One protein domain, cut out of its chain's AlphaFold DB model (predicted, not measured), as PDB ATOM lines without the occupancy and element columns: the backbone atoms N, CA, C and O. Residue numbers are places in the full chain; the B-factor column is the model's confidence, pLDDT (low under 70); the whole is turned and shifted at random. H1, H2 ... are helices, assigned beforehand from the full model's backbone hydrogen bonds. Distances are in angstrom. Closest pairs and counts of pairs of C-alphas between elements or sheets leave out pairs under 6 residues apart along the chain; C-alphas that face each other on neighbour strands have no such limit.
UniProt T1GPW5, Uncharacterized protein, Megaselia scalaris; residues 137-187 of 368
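Overview. This is residues 137 to 187 of the 368 residues of an uncharacterized protein of Megaselia scalaris (UniProt T1GPW5). Two long helices, H1 and H2, meet at their ends and make an open V, with one residue at the corner and both arms reaching away from it. Residues 137 to 157 of H1 and 174 to 187 of H2 stand free. The printed part has 51 residues with two named helices, H1 then H2, and no named strand; the class is all helix. The whole is extended, with a radius of gyration of the C-alphas of 15.3 A, and flat, spanning 40 by 34 by 8 A.

Along the chain. H1, the longest helix, holds residues 137 to 164 and measures 41.2 A from C-alpha 137 at (298.604, 353.470, 174.486) to C-alpha 164. H2 holds residues 166 to 187 and measures 31.2 A, ending with C-alpha 187 at (313.947, 332.611, 149.355).

Arrangement. H1 and H2 touch only at the corner by their tight link, Asn 165. Residues 161 to 163 of H1 touch residues 168 to 172 of H2; the closest C-alphas, those of Ala 162 and Arg 169, are 4.7 A apart. The helices run opposite ways at a steep tilt of 56 degrees. Every O i to N i+4 pair is within hydrogen-bond range in H2, and 23 of 24 are in H1.

Size, cuts and confidence. The two C-alphas farthest apart, those of Asp 137 and Asn 166, are 43.4 A apart. The printed part has no cut. Its mean pLDDT is 74.9, and residues 158 to 165 and 181 to 187 are under 70.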
ATOM      1  N   ASP A 137     298.646 354.486 175.536       75.12
ATOM      2  CA  ASP A 137     298.604 353.470 174.486       75.12
ATOM      3  C   ASP A 137     297.847 354.005 173.261       75.12
ATOM      4  O   ASP A 137     298.334 353.846 172.142       75.12
ATOM      5  N   ASP A 138     296.756 354.753 173.474       77.56
ATOM      6  CA  ASP A 138     296.037 355.472 172.407       77.56
ATOM      7  C   ASP A 138     296.940 356.491 171.703       77.56
ATOM      8  O   ASP A 138     296.991 356.551 170.476       77.56
ATOM      9  N   LEU A 139     297.721 357.259 172.470       82.94
ATOM     10  CA  LEU A 139     298.671 358.226 171.917       82.94
ATOM     11  C   LEU A 139     299.815 357.532 171.159       82.94
ATOM     12  O   LEU A 139     300.282 358.031 170.139       82.94
ATOM     13  N   GLN A 140     300.280 356.373 171.629       84.12
ATOM     14  CA  GLN A 140     301.279 355.576 170.911       84.12
ATOM     15  C   GLN A 140     300.722 354.961 169.625       84.12
ATOM     16  O   GLN A 140     301.464 354.768 168.661       84.12
ATOM     17  N   GLU A 141     299.443 354.602 169.601       83.75
ATOM     18  CA  GLU A 141     298.762 354.153 168.390       83.75
ATOM     19  C   GLU A 141     298.565 355.306 167.400       83.75
ATOM     20  O   GLU A 141     298.884 355.143 166.223       83.75
ATOM     21  N   GLU A 142     298.174 356.488 167.877       82.56
ATOM     22  CA  GLU A 142     298.054 357.699 167.061       82.56
ATOM     23  C   GLU A 142     299.400 358.105 166.444       82.56
ATOM     24  O   GLU A 142     299.474 358.297 165.232       82.56
ATOM     25  N   ILE A 143     300.488 358.122 167.224       86.06
ATOM     26  CA  ILE A 143     301.838 358.415 166.707       86.06
ATOM     27  C   ILE A 143     302.256 357.387 165.650       86.06
ATOM     28  O   ILE A 143     302.746 357.768 164.589       86.06
ATOM     29  N   ARG A 144     302.038 356.086 165.895       86.38
ATOM     30  CA  ARG A 144     302.352 355.040 164.903       86.38
ATOM     31  C   ARG A 144     301.557 355.225 163.615       86.38
ATOM     32  O   ARG A 144     302.097 355.025 162.528       86.38
ATOM     33  N   TYR A 145     300.290 355.606 163.735       86.06
ATOM     34  CA  TYR A 145     299.430 355.866 162.592       86.06
ATOM     35  C   TYR A 145     299.876 357.111 161.810       86.06
ATOM     36  O   TYR A 145     299.934 357.070 160.579       86.06
ATOM     37  N   GLU A 146     300.237 358.198 162.496       82.19
ATOM     38  CA  GLU A 146     300.781 359.409 161.871       82.19
ATOM     39  C   GLU A 146     302.109 359.136 161.154       82.19
ATOM     40  O   GLU A 146     302.250 359.508 159.990       82.19
ATOM     41  N   GLU A 147     303.041 358.410 161.778       85.31
ATOM     42  CA  GLU A 147     304.319 358.031 161.158       85.31
ATOM     43  C   GLU A 147     304.123 357.174 159.901       85.31
ATOM     44  O   GLU A 147     304.784 357.389 158.879       85.31
ATOM     45  N   GLN A 148     303.195 356.213 159.945       81.19
ATOM     46  CA  GLN A 148     302.880 355.373 158.792       81.19
ATOM     47  C   GLN A 148     302.276 356.195 157.649       81.19
ATOM     48  O   GLN A 148     302.644 356.012 156.485       81.19
ATOM     49  N   LYS A 149     301.372 357.116 157.979       85.75
ATOM     50  CA  LYS A 149     300.732 357.997 157.006       85.75
ATOM     51  C   LYS A 149     301.729 358.968 156.373       85.75
ATOM     52  O   LYS A 149     301.722 359.124 155.154       85.75
ATOM     53  N   ASP A 150     302.614 359.570 157.163       79.75
ATOM     54  CA  ASP A 150     303.658 360.472 156.666       79.75
ATOM     55  C   ASP A 150     304.628 359.744 155.728       79.75
ATOM     56  O   ASP A 150     305.044 360.287 154.698       79.75
ATOM     57  N   LEU A 151     304.953 358.486 156.041       82.31
ATOM     58  CA  LEU A 151     305.764 357.637 155.175       82.31
ATOM     59  C   LEU A 151     305.045 357.341 153.849       82.31
ATOM     60  O   LEU A 151     305.651 357.451 152.780       82.31
ATOM     61  N   GLU A 152     303.757 357.000 153.896       81.62
ATOM     62  CA  GLU A 152     302.943 356.749 152.703       81.62
ATOM     63  C   GLU A 152     302.806 358.007 151.829       81.62
ATOM     64  O   GLU A 152     302.985 357.947 150.605       81.62
ATOM     65  N   ASP A 153     302.586 359.171 152.440       83.56
ATOM     66  CA  ASP A 153     302.533 360.458 151.750       83.56
ATOM     67  C   ASP A 153     303.882 360.810 151.104       83.56
ATOM     68  O   ASP A 153     303.918 361.273 149.955       83.56
ATOM     69  N   TRP A 154     305.000 360.520 151.780       84.44
ATOM     70  CA  TRP A 154     306.345 360.688 151.226       84.44
ATOM     71  C   TRP A 154     306.585 359.785 150.010       84.44
ATOM     72  O   TRP A 154     307.048 360.263 148.967       84.44
ATOM     73  N   TYR A 155     306.213 358.503 150.091       75.69
ATOM     74  CA  TYR A 155     306.322 357.569 148.966       75.69
ATOM     75  C   TYR A 155     305.455 358.004 147.779       75.69
ATOM     76  O   TYR A 155     305.942 358.066 146.646       75.69
ATOM     77  N   ASN A 156     304.203 358.391 148.027       74.56
ATOM     78  CA  ASN A 156     303.288 358.884 146.996       74.56
ATOM     79  C   ASN A 156     303.773 360.195 146.359       74.56
ATOM     80  O   ASN A 156     303.559 360.444 145.167       74.56
ATOM     81  N   HIS A 157     304.429 361.061 147.132       75.31
ATOM     82  CA  HIS A 157     305.075 362.263 146.613       75.31
ATOM     83  C   HIS A 157     306.247 361.905 145.693       75.31
ATOM     84  O   HIS A 157     306.310 362.379 144.558       75.31
ATOM     85  N   LYS A 158     307.145 361.021 146.141       68.88
ATOM     86  CA  LYS A 158     308.302 360.575 145.350       68.88
ATOM     87  C   LYS A 158     307.891 359.846 144.078       68.88
ATOM     88  O   LYS A 158     308.515 360.044 143.040       68.88
ATOM     89  N   GLN A 159     306.810 359.075 144.119       68.69
ATOM     90  CA  GLN A 159     306.272 358.399 142.944       68.69
ATOM     91  C   GLN A 159     305.711 359.392 141.913       68.69
ATOM     92  O   GLN A 159     305.935 359.212 140.715       68.69
ATOM     93  N   ARG A 160     305.050 360.471 142.354       69.75
ATOM     94  CA  ARG A 160     304.595 361.559 141.468       69.75
ATOM     95  C   ARG A 160     305.763 362.352 140.870       69.75
ATOM     96  O   ARG A 160     305.739 362.653 139.681       69.75
ATOM     97  N   GLU A 161     306.811 362.627 141.648       61.34
ATOM     98  CA  GLU A 161     308.048 363.250 141.142       61.34
ATOM     99  C   GLU A 161     308.804 362.345 140.158       61.34
ATOM    100  O   GLU A 161     309.387 362.813 139.180       61.34
ATOM    101  N   ALA A 162     308.783 361.032 140.378       60.81
ATOM    102  CA  ALA A 162     309.419 360.071 139.487       60.81
ATOM    103  C   ALA A 162     308.695 359.924 138.144       60.81
ATOM    104  O   ALA A 162     309.326 359.599 137.143       60.81
ATOM    105  N   GLN A 163     307.390 360.202 138.076       63.56
ATOM    106  CA  GLN A 163     306.667 360.218 136.800       63.56
ATOM    107  C   GLN A 163     307.126 361.354 135.877       63.56
ATOM    108  O   GLN A 163     307.067 361.202 134.658       63.56
ATOM    109  N   THR A 164     307.605 362.471 136.431       62.69
ATOM    110  CA  THR A 164     308.091 363.621 135.652       62.69
ATOM    111  C   THR A 164     309.607 363.604 135.441       62.69
ATOM    112  O   THR A 164     310.103 364.283 134.543       62.69
ATOM    113  N   ASN A 165     310.349 362.804 136.216       68.06
ATOM    114  CA  ASN A 165     311.806 362.747 136.173       68.06
ATOM    115  C   ASN A 165     312.327 361.329 135.874       68.06
ATOM    116  O   ASN A 165     312.324 360.444 136.732       68.06
ATOM    117  N   ASN A 166     312.862 361.140 134.662       73.12
ATOM    118  CA  ASN A 166     313.417 359.864 134.196       73.12
ATOM    119  C   ASN A 166     314.551 359.324 135.086       73.12
ATOM    120  O   ASN A 166     314.682 358.111 135.226       73.12
ATOM    121  N   PHE A 167     315.356 360.192 135.707       79.81
ATOM    122  CA  PHE A 167     316.421 359.759 136.618       79.81
ATOM    123  C   PHE A 167     315.846 359.143 137.896       79.81
ATOM    124  O   PHE A 167     316.257 358.057 138.292       79.81
ATOM    125  N   LEU A 168     314.852 359.798 138.506       72.94
ATOM    126  CA  LEU A 168     314.182 359.283 139.702       72.94
ATOM    127  C   LEU A 168     313.412 357.998 139.400       72.94
ATOM    128  O   LEU A 168     313.443 357.069 140.198       72.94
ATOM    129  N   ARG A 169     312.781 357.908 138.226       73.12
ATOM    130  CA  ARG A 169     312.133 356.678 137.765       73.12
ATOM    131  C   ARG A 169     313.115 355.510 137.671       73.12
ATOM    132  O   ARG A 169     312.806 354.432 138.168       73.12
ATOM    133  N   ASN A 170     314.283 355.735 137.071       78.19
ATOM    134  CA  ASN A 170     315.313 354.706 136.933       78.19
ATOM    135  C   ASN A 170     315.940 354.341 138.286       78.19
ATOM    136  O   ASN A 170     316.194 353.170 138.533       78.19
ATOM    137  N   LEU A 171     316.138 355.315 139.177       78.56
ATOM    138  CA  LEU A 171     316.663 355.076 140.524       78.56
ATOM    139  C   LEU A 171     315.686 354.260 141.386       78.56
ATOM    140  O   LEU A 171     316.101 353.329 142.065       78.56
ATOM    141  N   ILE A 172     314.387 354.577 141.337       76.88
ATOM    142  CA  ILE A 172     313.351 353.814 142.050       76.88
ATOM    143  C   ILE A 172     313.227 352.398 141.480       76.88
ATOM    144  O   ILE A 172     313.061 351.457 142.249       76.88
ATOM    145  N   ALA A 173     313.309 352.237 140.155       77.94
ATOM    146  CA  ALA A 173     313.294 350.920 139.521       77.94
ATOM    147  C   ALA A 173     314.505 350.076 139.947       77.94
ATOM    148  O   ALA A 173     314.323 348.951 140.389       77.94
ATOM    149  N   TYR A 174     315.706 350.656 139.914       80.19
ATOM    150  CA  TYR A 174     316.929 349.980 140.342       80.19
ATOM    151  C   TYR A 174     316.879 349.559 141.816       80.19
ATOM    152  O   TYR A 174     317.210 348.429 142.147       80.19
ATOM    153  N   ASN A 175     316.417 350.437 142.712       79.38
ATOM    154  CA  ASN A 175     316.305 350.082 144.128       79.38
ATOM    155  C   ASN A 175     315.285 348.955 144.359       79.38
ATOM    156  O   ASN A 175     315.532 348.088 145.185       79.38
ATOM    157  N   ARG A 176     314.183 348.924 143.597       80.94
ATOM    158  CA  ARG A 176     313.228 347.805 143.647       80.94
ATOM    159  C   ARG A 176     313.839 346.497 143.165       80.94
ATOM    160  O   ARG A 176     313.600 345.478 143.794       80.94
ATOM    161  N   GLU A 177     314.618 346.534 142.086       77.06
ATOM    162  CA  GLU A 177     315.321 345.350 141.582       77.06
ATOM    163  C   GLU A 177     316.319 344.821 142.622       77.06
ATOM    164  O   GLU A 177     316.337 343.624 142.878       77.06
ATOM    165  N   MET A 178     317.065 345.702 143.299       74.12
ATOM    166  CA  MET A 178     317.979 345.308 144.380       74.12
ATOM    167  C   MET A 178     317.248 344.709 145.592       74.12
ATOM    168  O   MET A 178     317.722 343.732 146.170       74.12
ATOM    169  N   ASP A 179     316.103 345.276 145.983       74.69
ATOM    170  CA  ASP A 179     315.293 344.757 147.093       74.69
ATOM    171  C   ASP A 179     314.637 343.404 146.737       74.69
ATOM    172  O   ASP A 179     314.527 342.516 147.586       74.69
ATOM    173  N   GLU A 180     314.210 343.216 145.483       71.69
ATOM    174  CA  GLU A 180     313.675 341.942 144.980       71.69
ATOM    175  C   GLU A 180     314.763 340.874 144.837       71.69
ATOM    176  O   GLU A 180     314.517 339.718 145.180       71.69
ATOM    177  N   GLU A 181     315.971 341.240 144.406       69.12
ATOM    178  CA  GLU A 181     317.109 340.323 144.305       69.12
ATOM    179  C   GLU A 181     317.550 339.835 145.695       69.12
ATOM    180  O   GLU A 181     317.702 338.633 145.898       69.12
ATOM    181  N   GLN A 182     317.594 340.721 146.700       64.62
ATOM    182  CA  GLN A 182     317.849 340.329 148.097       64.62
ATOM    183  C   GLN A 182     316.765 339.403 148.667       64.62
ATOM    184  O   GLN A 182     317.066 338.480 149.427       64.62
ATOM    185  N   ARG A 183     315.495 339.619 148.300       63.41
ATOM    186  CA  ARG A 183     314.394 338.733 148.708       63.41
ATOM    187  C   ARG A 183     314.472 337.371 148.026       63.41
ATOM    188  O   ARG A 183     314.247 336.364 148.689       63.41
ATOM    189  N   MET A 184     314.828 337.324 146.743       62.94
ATOM    190  CA  MET A 184     314.990 336.065 146.009       62.94
ATOM    191  C   MET A 184     316.242 335.285 146.433       62.94
ATOM    192  O   MET A 184     316.234 334.056 146.377       62.94
ATOM    193  N   GLU A 185     317.300 335.953 146.897       60.31
ATOM    194  CA  GLU A 185     318.448 335.288 147.527       60.31
ATOM    195  C   GLU A 185     318.073 334.665 148.882       60.31
ATOM    196  O   GLU A 185     318.451 333.526 149.146       60.31
ATOM    197  N   GLN A 186     317.252 335.340 149.698       57.28
ATOM    198  CA  GLN A 186     316.722 334.769 150.947       57.28
ATOM    199  C   GLN A 186     315.725 333.625 150.726       57.28
ATOM    200  O   GLN A 186     315.658 332.713 151.544       57.28
ATOM    201  N   GLU A 187     314.945 333.651 149.643       55.25
ATOM    202  CA  GLU A 187     313.947 332.611 149.355       55.25
ATOM    203  C   GLU A 187     314.570 331.342 148.730       55.25
ATOM    204  O   GLU A 187     313.972 330.268 148.789       55.25
TER     205      GLU A 187